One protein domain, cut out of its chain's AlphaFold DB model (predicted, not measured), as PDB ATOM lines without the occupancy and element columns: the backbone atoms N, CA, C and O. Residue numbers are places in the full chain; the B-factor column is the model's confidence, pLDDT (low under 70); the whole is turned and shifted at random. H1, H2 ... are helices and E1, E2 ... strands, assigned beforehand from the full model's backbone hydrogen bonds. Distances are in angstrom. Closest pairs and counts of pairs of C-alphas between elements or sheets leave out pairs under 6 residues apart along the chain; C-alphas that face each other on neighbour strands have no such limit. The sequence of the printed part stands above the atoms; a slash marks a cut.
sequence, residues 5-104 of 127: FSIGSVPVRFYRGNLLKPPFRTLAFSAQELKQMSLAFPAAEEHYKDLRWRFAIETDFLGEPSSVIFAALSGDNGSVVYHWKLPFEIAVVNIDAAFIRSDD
ATOM      1  N   PHE A   5      13.529  41.803 -10.477       79.88
ATOM      2  CA  PHE A   5      14.878  41.389 -10.855       79.88
ATOM      3  C   PHE A   5      15.879  42.001  -9.873       79.88
ATOM      4  O   PHE A   5      15.481  42.791  -9.015       79.88
ATOM      5  N   SER A   6      17.159  41.651  -9.973       80.69
ATOM      6  CA  SER A   6      18.205  42.304  -9.185       80.69
ATOM      7  C   SER A   6      19.266  42.953 -10.053       80.69
ATOM      8  O   SER A   6      19.530  42.537 -11.180       80.69
ATOM      9  N   ILE A   7      19.887  43.981  -9.486       78.62
ATOM     10  CA  ILE A   7      21.156  44.528  -9.955       78.62
ATOM     11  C   ILE A   7      22.164  44.191  -8.856       78.62
ATOM     12  O   ILE A   7      22.064  44.701  -7.740       78.62
ATOM     13  N   GLY A   8      23.066  43.247  -9.129       79.00
ATOM     14  CA  GLY A   8      23.834  42.595  -8.067       79.00
ATOM     15  C   GLY A   8      22.902  41.881  -7.078       79.00
ATOM     16  O   GLY A   8      22.079  41.055  -7.482       79.00
ATOM     17  N   SER A   9      23.001  42.223  -5.792       74.81
ATOM     18  CA  SER A   9      22.151  41.697  -4.709       74.81
ATOM     19  C   SER A   9      20.922  42.562  -4.396       74.81
ATOM     20  O   SER A   9      20.114  42.186  -3.547       74.81
ATOM     21  N   VAL A  10      20.752  43.709  -5.065       77.38
ATOM     22  CA  VAL A  10      19.687  44.672  -4.753       77.38
ATOM     23  C   VAL A  10      18.427  44.360  -5.566       77.38
ATOM     24  O   VAL A  10      18.482  44.412  -6.797       77.38
ATOM     25  N   PRO A  11      17.280  44.065  -4.926       78.44
ATOM     26  CA  PRO A  11      16.040  43.783  -5.635       78.44
ATOM     27  C   PRO A  11      15.391  45.065  -6.170       78.44
ATOM     28  O   PRO A  11      15.137  46.019  -5.433       78.44
ATOM     29  N   VAL A  12      15.038  45.049  -7.452       83.81
ATOM     30  CA  VAL A  12      14.466  46.180  -8.187       83.81
ATOM     31  C   VAL A  12      13.135  45.786  -8.834       83.81
ATOM     32  O   VAL A  12      12.930  44.643  -9.252       83.81
ATOM     33  N   ARG A  13      12.191  46.736  -8.905       86.50
ATOM     34  CA  ARG A  13      10.894  46.556  -9.587       86.50
ATOM     35  C   ARG A  13      10.495  47.759 -10.417       86.50
ATOM     36  O   ARG A  13      10.872  48.881 -10.103       86.50
ATOM     37  N   PHE A  14       9.622  47.530 -11.386       88.06
ATOM     38  CA  PHE A  14       8.946  48.592 -12.122       88.06
ATOM     39  C   PHE A  14       7.625  48.982 -11.457       88.06
ATOM     40  O   PHE A  14       6.934  48.143 -10.872       88.06
ATOM     41  N   TYR A  15       7.236  50.244 -11.598       88.31
ATOM     42  CA  TYR A  15       5.851  50.663 -11.427       88.31
ATOM     43  C   TYR A  15       5.501  51.768 -12.413       88.31
ATOM     44  O   TYR A  15       6.348  52.561 -12.808       88.31
ATOM     45  N   ARG A  16       4.222  51.832 -12.774       88.38
ATOM     46  CA  ARG A  16       3.673  52.929 -13.565       88.38
ATOM     47  C   ARG A  16       3.141  54.018 -12.640       88.38
ATOM     48  O   ARG A  16       2.335  53.710 -11.755       88.38
ATOM     49  N   GLY A  17       3.552  55.260 -12.864       87.81
ATOM     50  CA  GLY A  17       3.068  56.421 -12.120       87.81
ATOM     51  C   GLY A  17       4.141  57.473 -11.860       87.81
ATOM     52  O   GLY A  17       5.308  57.280 -12.178       87.81
ATOM     53  N   ASN A  18       3.707  58.581 -11.262       86.31
ATOM     54  CA  ASN A  18       4.570  59.705 -10.915       86.31
ATOM     55  C   ASN A  18       5.528  59.327  -9.779       86.31
ATOM     56  O   ASN A  18       5.097  58.766  -8.765       86.31
ATOM     57  N   LEU A  19       6.800  59.701  -9.925       87.88
ATOM     58  CA  LEU A  19       7.828  59.395  -8.935       87.88
ATOM     59  C   LEU A  19       7.548  59.990  -7.544       87.88
ATOM     60  O   LEU A  19       7.775  59.336  -6.532       87.88
ATOM     61  N   LEU A  20       7.059  61.228  -7.491       85.50
ATOM     62  CA  LEU A  20       6.802  61.966  -6.251       85.50
ATOM     63  C   LEU A  20       5.520  61.511  -5.547       85.50
ATOM     64  O   LEU A  20       5.297  61.844  -4.384       85.50
ATOM     65  N   LYS A  21       4.653  60.780  -6.253       84.75
ATOM     66  CA  LYS A  21       3.397  60.241  -5.724       84.75
ATOM     67  C   LYS A  21       3.285  58.758  -6.082       84.75
ATOM     68  O   LYS A  21       2.411  58.387  -6.874       84.75
ATOM     69  N   PRO A  22       4.165  57.904  -5.522       82.19
ATOM     70  CA  PRO A  22       4.132  56.486  -5.812       82.19
ATOM     71  C   PRO A  22       2.804  55.889  -5.316       82.19
ATOM     72  O   PRO A  22       2.360  56.187  -4.204       82.19
ATOM     73  N   PRO A  23       2.148  55.025  -6.109       80.62
ATOM     74  CA  PRO A  23       0.947  54.328  -5.670       80.62
ATOM     75  C   PRO A  23       1.208  53.503  -4.406       80.62
ATOM     76  O   PRO A  23       2.231  52.827  -4.315       80.62
ATOM     77  N   PHE A  24       0.247  53.440  -3.479       76.81
ATOM     78  CA  PHE A  24       0.381  52.646  -2.247       76.81
ATOM     79  C   PHE A  24       0.766  51.178  -2.522       76.81
ATOM     80  O   PHE A  24       1.625  50.609  -1.854       76.81
ATOM     81  N   ARG A  25       0.219  50.586  -3.594       74.12
ATOM     82  CA  ARG A  25       0.565  49.224  -4.045       74.12
ATOM     83  C   ARG A  25       2.042  49.040  -4.422       74.12
ATOM     84  O   ARG A  25       2.551  47.935  -4.325       74.12
ATOM     85  N   THR A  26       2.732  50.098  -4.847       72.12
ATOM     86  CA  THR A  26       4.161  50.068  -5.208       72.12
ATOM     87  C   THR A  26       5.050  49.890  -3.970       72.12
ATOM     88  O   THR A  26       6.158  49.339  -4.057       72.12
ATOM     89  N   LEU A  27       4.534  50.326  -2.817       69.69
ATOM     90  CA  LEU A  27       5.122  50.176  -1.488       69.69
ATOM     91  C   LEU A  27       4.647  48.894  -0.784       69.69
ATOM     92  O   LEU A  27       5.136  48.562   0.290       69.69
ATOM     93  N   ALA A  28       3.723  48.129  -1.358       67.06
ATOM     94  CA  ALA A  28       3.309  46.858  -0.782       67.06
ATOM     95  C   ALA A  28       4.180  45.712  -1.318       67.06
ATOM     96  O   ALA A  28       4.505  45.656  -2.505       67.06
ATOM     97  N   PHE A  29       4.531  44.777  -0.436       65.06
ATOM     98  CA  PHE A  29       4.957  43.438  -0.829       65.06
ATOM     99  C   PHE A  29       3.830  42.467  -0.494       65.06
ATOM    100  O   PHE A  29       3.298  42.504   0.615       65.06
ATOM    101  N   SER A  30       3.469  41.579  -1.420       64.31
ATOM    102  CA  SER A  30       2.646  40.427  -1.043       64.31
ATOM    103  C   SER A  30       3.520  39.367  -0.360       64.31
ATOM    104  O   SER A  30       4.714  39.255  -0.644       64.31
ATOM    105  N   ALA A  31       2.945  38.548   0.523       62.62
ATOM    106  CA  ALA A  31       3.684  37.461   1.178       62.62
ATOM    107  C   ALA A  31       4.292  36.465   0.167       62.62
ATOM    108  O   ALA A  31       5.387  35.941   0.371       62.62
ATOM    109  N   GLN A  32       3.608  36.236  -0.958       63.47
ATOM    110  CA  GLN A  32       4.107  35.391  -2.047       63.47
ATOM    111  C   GLN A  32       5.292  36.032  -2.773       63.47
ATOM    112  O   GLN A  32       6.255  35.347  -3.114       63.47
ATOM    113  N   GLU A  33       5.253  37.347  -2.967       61.47
ATOM    114  CA  GLU A  33       6.357  38.095  -3.557       61.47
ATOM    115  C   GLU A  33       7.584  38.143  -2.642       61.47
ATOM    116  O   GLU A  33       8.704  38.013  -3.130       61.47
ATOM    117  N   LEU A  34       7.390  38.281  -1.325       65.50
ATOM    118  CA  LEU A  34       8.471  38.178  -0.338       65.50
ATOM    119  C   LEU A  34       9.140  36.807  -0.391       65.50
ATOM    120  O   LEU A  34      10.364  36.731  -0.383       65.50
ATOM    121  N   LYS A  35       8.350  35.734  -0.521       65.12
ATOM    122  CA  LYS A  35       8.870  34.370  -0.661       65.12
ATOM    123  C   LYS A  35       9.668  34.183  -1.954       65.12
ATOM    124  O   LYS A  35      10.720  33.554  -1.941       65.12
ATOM    125  N   GLN A  36       9.197  34.728  -3.074       63.75
ATOM    126  CA  GLN A  36       9.957  34.687  -4.328       63.75
ATOM    127  C   GLN A  36      11.250  35.502  -4.233       63.75
ATOM    128  O   GLN A  36      12.297  35.043  -4.679       63.75
ATOM    129  N   MET A  37      11.204  36.668  -3.587       65.50
ATOM    130  CA  MET A  37      12.389  37.491  -3.359       65.50
ATOM    131  C   MET A  37      13.399  36.834  -2.421       65.50
ATOM    132  O   MET A  37      14.589  36.897  -2.705       65.50
ATOM    133  N   SER A  38      12.954  36.160  -1.354       64.25
ATOM    134  CA  SER A  38      13.856  35.451  -0.435       64.25
ATOM    135  C   SER A  38      14.566  34.274  -1.100       64.25
ATOM    136  O   SER A  38      15.667  33.918  -0.700       64.25
ATOM    137  N   LEU A  39      13.930  33.661  -2.104       66.19
ATOM    138  CA  LEU A  39      14.524  32.574  -2.882       66.19
ATOM    139  C   LEU A  39      15.502  33.097  -3.940       66.19
ATOM    140  O   LEU A  39      16.545  32.489  -4.151       66.19
ATOM    141  N   ALA A  40      15.165  34.207  -4.599       64.69
ATOM    142  CA  ALA A  40      15.986  34.772  -5.665       64.69
ATOM    143  C   ALA A  40      17.199  35.557  -5.136       64.69
ATOM    144  O   ALA A  40      18.243  35.566  -5.783       64.69
ATOM    145  N   PHE A  41      17.080  36.204  -3.970       69.25
ATOM    146  CA  PHE A  41      18.072  37.166  -3.469       69.25
ATOM    147  C   PHE A  41      18.371  36.971  -1.967       69.25
ATOM    148  O   PHE A  41      18.011  37.815  -1.146       69.25
ATOM    149  N   PRO A  42      19.049  35.876  -1.573       61.19
ATOM    150  CA  PRO A  42      19.316  35.561  -0.164       61.19
ATOM    151  C   PRO A  42      20.333  36.496   0.522       61.19
ATOM    152  O   PRO A  42      20.442  36.472   1.743       61.19
ATOM    153  N   ALA A  43      21.067  37.314  -0.241       60.09
ATOM    154  CA  ALA A  43      22.195  38.125   0.232       60.09
ATOM    155  C   ALA A  43      21.976  39.649   0.123       60.09
ATOM    156  O   ALA A  43      22.947  40.402   0.086       60.09
ATOM    157  N   ALA A  44      20.731  40.126   0.019       59.91
ATOM    158  CA  ALA A  44      20.476  41.568   0.043       59.91
ATOM    159  C   ALA A  44      20.956  42.153   1.387       59.91
ATOM    160  O   ALA A  44      20.425  41.810   2.445       59.91
ATOM    161  N   GLU A  45      21.999  42.988   1.345       55.41
ATOM    162  CA  GLU A  45      22.669  43.527   2.533       55.41
ATOM    163  C   GLU A  45      21.718  44.360   3.404       55.41
ATOM    164  O   GLU A  45      20.855  45.089   2.906       55.41
ATOM    165  N   GLU A  46      21.899  44.289   4.728       59.34
ATOM    166  CA  GLU A  46      21.025  44.949   5.709       59.34
ATOM    167  C   GLU A  46      20.936  46.468   5.532       59.34
ATOM    168  O   GLU A  46      19.897  47.050   5.830       59.34
ATOM    169  N   HIS A  47      21.978  47.098   4.982       51.69
ATOM    170  CA  HIS A  47      22.016  48.536   4.698       51.69
ATOM    171  C   HIS A  47      21.003  48.997   3.638       51.69
ATOM    172  O   HIS A  47      20.657  50.175   3.604       51.69
ATOM    173  N   TYR A  48      20.496  48.093   2.796       57.62
ATOM    174  CA  TYR A  48      19.501  48.418   1.770       57.62
ATOM    175  C   TYR A  48      18.088  47.949   2.129       57.62
ATOM    176  O   TYR A  48      17.176  48.163   1.332       57.62
ATOM    177  N   LYS A  49      17.875  47.338   3.307       64.81
ATOM    178  CA  LYS A  49      16.547  46.848   3.734       64.81
ATOM    179  C   LYS A  49      15.502  47.965   3.791       64.81
ATOM    180  O   LYS A  49      14.354  47.736   3.409       64.81
ATOM    181  N   ASP A  50      15.921  49.165   4.185       77.94
ATOM    182  CA  ASP A  50      15.023  50.309   4.354       77.94
ATOM    183  C   ASP A  50      14.824  51.117   3.062       77.94
ATOM    184  O   ASP A  50      14.024  52.051   3.029       77.94
ATOM    185  N   LEU A  51      15.511  50.756   1.971       84.38
ATOM    186  CA  LEU A  51      15.370  51.404   0.668       84.38
ATOM    187  C   LEU A  51      14.686  50.483  -0.341       84.38
ATOM    188  O   LEU A  51      15.064  49.337  -0.572       84.38
ATOM    189  N   ARG A  52      13.682  51.022  -1.028       85.44
ATOM    190  CA  ARG A  52      12.949  50.333  -2.090       85.44
ATOM    191  C   ARG A  52      13.409  50.856  -3.437       85.44
ATOM    192  O   ARG A  52      12.979  51.920  -3.880       85.44
ATOM    193  N   TRP A  53      14.234  50.068  -4.110       87.31
ATOM    194  CA  TRP A  53      14.716  50.394  -5.444       87.31
ATOM    195  C   TRP A  53      13.651  50.096  -6.498       87.31
ATOM    196  O   TRP A  53      13.053  49.006  -6.544       87.31
ATOM    197  N   ARG A  54      13.355  51.105  -7.318       89.81
ATOM    198  CA  ARG A  54      12.263  51.082  -8.288       89.81
ATOM    199  C   ARG A  54      12.614  51.834  -9.566       89.81
ATOM    200  O   ARG A  54      13.235  52.886  -9.520       89.81
ATOM    201  N   PHE A  55      12.113  51.337 -10.686       91.50
ATOM    202  CA  PHE A  55      11.951  52.113 -11.908       91.50
ATOM    203  C   PHE A  55      10.527  52.676 -11.950       91.50
ATOM    204  O   PHE A  55       9.557  51.916 -12.035       91.50
ATOM    205  N   ALA A  56      10.406  53.995 -11.859       92.44
ATOM    206  CA  ALA A  56       9.175  54.722 -12.123       92.44
ATOM    207  C   ALA A  56       9.046  54.930 -13.633       92.44
ATOM    208  O   ALA A  56       9.918  55.535 -14.257       92.44
ATOM    209  N   ILE A  57       7.971  54.393 -14.203       91.62
ATOM    210  CA  ILE A  57       7.596  54.592 -15.598       91.62
ATOM    211  C   ILE A  57       6.486  55.632 -15.616       91.62
ATOM    212  O   ILE A  57       5.340  55.347 -15.240       91.62
ATOM    213  N   GLU A  58       6.833  56.847 -16.018       90.94
ATOM    214  CA  GLU A  58       5.851  57.896 -16.246       90.94
ATOM    215  C   GLU A  58       5.298  57.748 -17.656       90.94
ATOM    216  O   GLU A  58       6.020  57.397 -18.589       90.94
ATOM    217  N   THR A  59       3.996  57.978 -17.792       90.12
ATOM    218  CA  THR A  59       3.318  57.913 -19.082       90.12
ATOM    219  C   THR A  59       2.666  59.242 -19.401       90.12
ATOM    220  O   THR A  59       2.228  59.944 -18.486       90.12
ATOM    221  N   ASP A  60       2.582  59.573 -20.681       88.31
ATOM    222  CA  ASP A  60       1.844  60.736 -21.162       88.31
ATOM    223  C   ASP A  60       0.314  60.521 -21.118       88.31
ATOM    224  O   ASP A  60      -0.192  59.535 -20.570       88.31
ATOM    225  N   PHE A  61      -0.433  61.470 -21.690       87.12
ATOM    226  CA  PHE A  61      -1.898  61.432 -21.756       87.12
ATOM    227  C   PHE A  61      -2.450  60.327 -22.668       87.12
ATOM    228  O   PHE A  61      -3.599  59.926 -22.496       87.12
ATOM    229  N   LEU A  62      -1.649  59.837 -23.616       88.00
ATOM    230  CA  LEU A  62      -1.990  58.713 -24.491       88.00
ATOM    231  C   LEU A  62      -1.660  57.369 -23.831       88.00
ATOM    232  O   LEU A  62      -2.132  56.320 -24.262       88.00
ATOM    233  N   GLY A  63      -0.914  57.409 -22.727       83.50
ATOM    234  CA  GLY A  63      -0.497  56.246 -21.970       83.50
ATOM    235  C   GLY A  63       0.838  55.668 -22.427       83.50
ATOM    236  O   GLY A  63       1.219  54.619 -21.901       83.50
ATOM    237  N   GLU A  64       1.541  56.360 -23.322       87.00
ATOM    238  CA  GLU A  64       2.867  55.989 -23.804       87.00
ATOM    239  C   GLU A  64       3.931  56.339 -22.756       87.00
ATOM    240  O   GLU A  64       3.807  57.372 -22.084       87.00
ATOM    241  N   PRO A  65       4.974  55.510 -22.568       87.19
ATOM    242  CA  PRO A  65       6.088  55.843 -21.688       87.19
ATOM    243  C   PRO A  65       6.748  57.155 -22.122       87.19
ATOM    244  O   PRO A  65       7.188  57.295 -23.259       87.19
ATOM    245  N   SER A  66       6.826  58.120 -21.211       89.50
ATOM    246  CA  SER A  66       7.410  59.443 -21.460       89.50
ATOM    247  C   SER A  66       8.704  59.661 -20.681       89.50
ATOM    248  O   SER A  66       9.550  60.465 -21.075       89.50
ATOM    249  N   SER A  67       8.881  58.951 -19.564       90.00
ATOM    250  CA  SER A  67      10.102  59.004 -18.771       90.00
ATOM    251  C   SER A  67      10.319  57.703 -17.999       90.00
ATOM    252  O   SER A  67       9.374  57.045 -17.553       90.00
ATOM    253  N   VAL A  68      11.591  57.333 -17.844       91.56
ATOM    254  CA  VAL A  68      12.019  56.226 -16.987       91.56
ATOM    255  C   VAL A  68      12.960  56.795 -15.939       91.56
ATOM    256  O   VAL A  68      13.978  57.411 -16.264       91.56
ATOM    257  N   ILE A  69      12.616  56.601 -14.670       93.44
ATOM    258  CA  ILE A  69      13.390  57.132 -13.550       93.44
ATOM    259  C   ILE A  69      13.724  55.992 -12.600       93.44
ATOM    260  O   ILE A  69      12.829  55.335 -12.072       93.44
ATOM    261  N   PHE A  70      15.009  55.760 -12.365       93.19
ATOM    262  CA  PHE A  70      15.454  54.846 -11.322       93.19
ATOM    263  C   PHE A  70      15.519  55.598 -10.001       93.19
ATOM    264  O   PHE A  70      16.108  56.672  -9.934       93.19
ATOM    265  N   ALA A  71      14.903  55.064  -8.955       92.75
ATOM    266  CA  ALA A  71      14.813  55.734  -7.671       92.75
ATOM    267  C   ALA A  71      14.901  54.765  -6.496       92.75
ATOM    268  O   ALA A  71      14.445  53.622  -6.568       92.75
ATOM    269  N   ALA A  72      15.443  55.271  -5.395       90.50
ATOM    270  CA  ALA A  72      15.363  54.660  -4.081       90.50
ATOM    271  C   ALA A  72      14.269  55.375  -3.283       90.50
ATOM    272  O   ALA A  72      14.361  56.581  -3.041       90.50
ATOM    273  N   LEU A  73      13.233  54.635  -2.896       90.25
ATOM    274  CA  LEU A  73      12.150  55.142  -2.057       90.25
ATOM    275  C   LEU A  73      12.361  54.703  -0.608       90.25
ATOM    276  O   LEU A  73      12.763  53.564  -0.371       90.25
ATOM    277  N   SER A  74      12.041  55.565   0.353       88.12
ATOM    278  CA  SER A  74      12.036  55.199   1.769       88.12
ATOM    279  C   SER A  74      11.042  54.062   2.028       88.12
ATOM    280  O   SER A  74       9.910  54.061   1.527       88.12
ATOM    281  N   GLY A  75      11.474  53.084   2.821       81.12
ATOM    282  CA  GLY A  75      10.686  51.949   3.279       81.12
ATOM    283  C   GLY A  75       9.396  52.353   3.991       81.12
ATOM    284  O   GLY A  75       8.369  51.697   3.776       81.12
ATOM    285  N   ASP A  76       9.465  53.450   4.748       82.12
ATOM    286  CA  ASP A  76       8.472  53.874   5.737       82.12
ATOM    287  C   ASP A  76       7.321  54.657   5.108       82.12
ATOM    288  O   ASP A  76       6.148  54.367   5.344       82.12
ATOM    289  N   ASN A  77       7.655  55.662   4.297       83.19
ATOM    290  CA  ASN A  77       6.692  56.621   3.753       83.19
ATOM    291  C   ASN A  77       6.715  56.707   2.218       83.19
ATOM    292  O   ASN A  77       5.926  57.452   1.636       83.19
ATOM    293  N   GLY A  78       7.604  55.961   1.551       84.56
ATOM    294  CA  GLY A  78       7.735  55.981   0.097       84.56
ATOM    295  C   GLY A  78       8.298  57.281  -0.476       84.56
ATOM    296  O   GLY A  78       8.196  57.481  -1.685       84.56
ATOM    297  N   SER A  79       8.869  58.162   0.351       88.88
ATOM    298  CA  SER A  79       9.512  59.386  -0.126       88.88
ATOM    299  C   SER A  79      10.732  59.060  -0.984       88.88
ATOM    300  O   SER A  79      11.400  58.044  -0.797       88.88
ATOM    301  N   VAL A  80      11.027  59.925  -1.948       91.50
ATOM    302  CA  VAL A  80      12.193  59.763  -2.818       91.50
ATOM    303  C   VAL A  80      13.447  60.139  -2.037       91.50
ATOM    304  O   VAL A  80      13.587  61.284  -1.617       91.50
ATOM    305  N   VAL A  81      14.354  59.179  -1.858       90.19
ATOM    306  CA  VAL A  81      15.665  59.398  -1.226       90.19
ATOM    307  C   VAL A  81      16.709  59.714  -2.293       90.19
ATOM    308  O   VAL A  81      17.443  60.691  -2.183       90.19
ATOM    309  N   TYR A  82      16.725  58.919  -3.363       89.81
ATOM    310  CA  TYR A  82      17.600  59.121  -4.514       89.81
ATOM    311  C   TYR A  82      16.828  58.909  -5.808       89.81
ATOM    312  O   TYR A  82      15.932  58.065  -5.855       89.81
ATOM    313  N   HIS A  83      17.189  59.637  -6.865       93.62
ATOM    314  CA  HIS A  83      16.633  59.411  -8.191       93.62
ATOM    315  C   HIS A  83      17.615  59.759  -9.312       93.62
ATOM    316  O   HIS A  83      18.365  60.730  -9.236       93.62
ATOM    317  N   TRP A  84      17.542  58.991 -10.392       94.25
ATOM    318  CA  TRP A  84      18.303  59.172 -11.618       94.25
ATOM    319  C   TRP A  84      17.363  59.017 -12.801       94.25
ATOM    320  O   TRP A  84      16.762  57.960 -13.010       94.25
ATOM    321  N   LYS A  85      17.223  60.090 -13.579       90.81
ATOM    322  CA  LYS A  85      16.480  60.041 -14.835       90.81
ATOM    323  C   LYS A  85      17.334  59.300 -15.854       90.81
ATOM    324  O   LYS A  85      18.464  59.716 -16.110       90.81
ATOM    325  N   LEU A  86      16.809  58.216 -16.415       88.38
ATOM    326  CA  LEU A  86      17.503  57.528 -17.491       88.38
ATOM    327  C   LEU A  86      17.245  58.247 -18.811       88.38
ATOM    328  O   LEU A  86      16.131  58.742 -19.025       88.38
ATOM    329  N   PRO A  87      18.247  58.295 -19.702       83.12
ATOM    330  CA  PRO A  87      18.015  58.642 -21.090       83.12
ATOM    331  C   PRO A  87      16.934  57.715 -21.643       83.12
ATOM    332  O   PRO A  87      17.097  56.496 -21.680       83.12
ATOM    333  N   PHE A  88      15.806  58.305 -22.013       70.12
ATOM    334  CA  PHE A  88      14.696  57.622 -22.655       70.12
ATOM    335  C   PHE A  88      14.517  58.265 -24.024       70.12
ATOM    336  O   PHE A  88      13.583  59.022 -24.272       70.12
ATOM    337  N   GLU A  89      15.508  58.053 -24.883       68.56
ATOM    338  CA  GLU A  89      15.355  58.338 -26.299       68.56
ATOM    339  C   GLU A  89      14.701  57.109 -26.911       68.56
ATOM    340  O   GLU A  89      15.235  56.000 -26.824       68.56
ATOM    341  N   ILE A  90      13.522  57.296 -27.504       60.72
ATOM    342  CA  ILE A  90      12.911  56.284 -28.360       60.72
ATOM    343  C   ILE A  90      13.773  56.239 -29.623       60.72
ATOM    344  O   ILE A  90      13.433  56.796 -30.664       60.72
ATOM    345  N   ALA A  91      14.936  55.600 -29.533       56.53
ATOM    346  CA  ALA A  91      15.513  55.002 -30.711       56.53
ATOM    347  C   ALA A  91      14.490  53.950 -31.129       56.53
ATOM    348  O   ALA A  91      14.212  53.011 -30.379       56.53
ATOM    349  N   VAL A  92      13.885  54.130 -32.300       54.84
ATOM    350  CA  VAL A  92      13.214  53.031 -32.990       54.84
ATOM    351  C   VAL A  92      14.321  52.034 -33.314       54.84
ATOM    352  O   VAL A  92      14.916  52.060 -34.389       54.84
ATOM    353  N   VAL A  93      14.688  51.213 -32.331       54.22
ATOM    354  CA  VAL A  93      15.580  50.091 -32.549       54.22
ATOM    355  C   VAL A  93      14.713  49.102 -33.294       54.22
ATOM    356  O   VAL A  93      13.890  48.400 -32.710       54.22
ATOM    357  N   ASN A  94      14.832  49.126 -34.616       51.00
ATOM    358  CA  ASN A  94      14.299  48.075 -35.452       51.00
ATOM    359  C   ASN A  94      15.146  46.842 -35.116       51.00
ATOM    360  O   ASN A  94      16.219  46.643 -35.684       51.00
ATOM    361  N   ILE A  95      14.744  46.106 -34.076       56.47
ATOM    362  CA  ILE A  95      15.344  44.821 -33.739       56.47
ATOM    363  C   ILE A  95      14.902  43.899 -34.866       56.47
ATOM    364  O   ILE A  95      13.844  43.278 -34.801       56.47
ATOM    365  N   ASP A  96      15.675  43.879 -35.947       59.38
ATOM    366  CA  ASP A  96      15.511  42.851 -36.954       59.38
ATOM    367  C   ASP A  96      15.847  41.533 -36.257       59.38
ATOM    368  O   ASP A  96      16.962  41.330 -35.769       59.38
ATOM    369  N   ALA A  97      14.848  40.660 -36.141       59.97
ATOM    370  CA  ALA A  97      14.997  39.355 -35.517       59.97
ATOM    371  C   ALA A  97      16.116  38.531 -36.186       59.97
ATOM    372  O   ALA A  97      16.658  37.631 -35.552       59.97
ATOM    373  N   ALA A  98      16.523  38.878 -37.415       64.50
ATOM    374  CA  ALA A  98      17.687  38.310 -38.088       64.50
ATOM    375  C   ALA A  98      19.042  38.651 -37.424       64.50
ATOM    376  O   ALA A  98      20.022  37.942 -37.660       64.50
ATOM    377  N   PHE A  99      19.126  39.697 -36.589       56.88
ATOM    378  CA  PHE A  99      20.321  40.007 -35.785       56.88
ATOM    379  C   PHE A  99      20.395  39.223 -34.474       56.88
ATOM    380  O   PHE A  99      21.469  39.177 -33.873       56.88
ATOM    381  N   ILE A 100      19.307  38.579 -34.038       59.00
ATOM    382  CA  ILE A 100      19.368  37.595 -32.954       59.00
ATOM    383  C   ILE A 100      19.997  36.340 -33.557       59.00
ATOM    384  O   ILE A 100      19.314  35.464 -34.087       59.00
ATOM    385  N   ARG A 101      21.331  36.282 -33.547       57.12
ATOM    386  CA  ARG A 101      22.049  35.080 -33.961       57.12
ATOM    387  C   ARG A 101      21.690  33.956 -32.993       57.12
ATOM    388  O   ARG A 101      21.793  34.116 -31.781       57.12
ATOM    389  N   SER A 102      21.313  32.807 -33.542       57.34
ATOM    390  CA  SER A 102      21.119  31.543 -32.815       57.34
ATOM    391  C   SER A 102      22.333  31.115 -31.987       57.34
ATOM    392  O   SER A 102      22.226  30.225 -31.152       57.34
ATOM    393  N   ASP A 103      23.483  31.738 -32.224       57.03
ATOM    394  CA  ASP A 103      24.763  31.395 -31.616       57.03
ATOM    395  C   ASP A 103      24.877  31.894 -30.160       57.03
ATOM    396  O   ASP A 103      25.754  31.438 -29.433       57.03
ATOM    397  N   ASP A 104      23.960  32.765 -29.710       53.69
ATOM    398  CA  ASP A 104      23.818  33.171 -28.297       53.69
ATOM    399  C   ASP A 104      22.976  32.179 -27.466       53.69
ATOM    400  O   ASP A 104      22.709  32.405 -26.280       53.69
TER     401      ASP A 104
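This is residues 5 to 104 of the 127 residues of an uncharacterized protein of Gammaproteobacteria bacterium RBG_16_51_14 (UniProt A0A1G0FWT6). A single strongly twisted, curled sheet of five strands makes the body, with two helices in the crossover from E2 to E3 that only graze it, and a long tail after E5 whose residues 91 to 104 stick out free of the rest. The short H1 and the longer H2 are both far from the mean of the C-alphas, and residues 31 to 36 of H2 also stand free. The printed part has 100 residues, with E1, E2, H1, H2, E3, E4 and E5 in order along it; the sheet runs E1, E2, E3, E4, E5, is mixed, and the class is mixed, helices and strands. The whole is loose, with a radius of gyration of the C-alphas of 16.2 A and spans of 45 by 38 by 23 A.

E1 is residues 5 to 7, beginning at C-alpha 5 (14.878, 41.389, -10.855). E2 is residues 10 to 16, 20.1 A long. H1 is residues 24 to 27, and H2 is residues 31 to 40, 14.3 A long, from C-alpha 31 at (3.684, 37.461, 1.178). E3 is residues 51 to 59, 24.0 A long, and E4 is residues 65 to 74, 24.2 A long, bending by 57 degrees at residue 70. E5 is residues 80 to 86, 15.8 A long, ending at C-alpha 86 (17.503, 57.528, -17.491).

E1 and E5 are the edge strands of the sheet. E1 and E2 form an antiparallel hairpin, with N 12 and O 5 at 2.8 A. E2 is staggered, pairing with E1 over residues 10 to 12 and with E3 over residues 12 to 16. E2 and E3 are parallel at 28 degrees, with N 55 and O 13 at 2.8 A; with H1 and H2 between them they are a strand-helix-strand unit, two parallel neighbour strands joined through helices, and its crossover is right-handed. E3, E4 and E5 are a meander, each strand the antiparallel neighbour of the one before: N 54 and O 71 are at 2.8 A in the hairpin E3 and E4, and N 84 and O 70 at 2.8 A in the hairpin E4 and E5. H1 only grazes the sheet with residues 25 to 27, and its closest C-alphas to E2 are those of Thr 26 and Tyr 15, 6.5 A apart. H2 only grazes the sheet with residues 37 to 40, and its closest C-alphas to E2 are those of Met 37 and Pro 11, 7.6 A apart. H1 and H2 are apart. Every O i to N i+4 pair in H2 is within hydrogen-bond range; H1 is too short for such a pair.

The two C-alphas farthest apart are those of Asp 76 and Ala 98, 47.4 A. Without the stretches that stand free, the body spans 39 by 26 by 20 A. The printed part has no cut, and no link between named elements is long. Residues 87 to 104 hold no named element. The mean pLDDT of the printed part is 76.1, with residues 27 to 49 and 89 to 104 under 70.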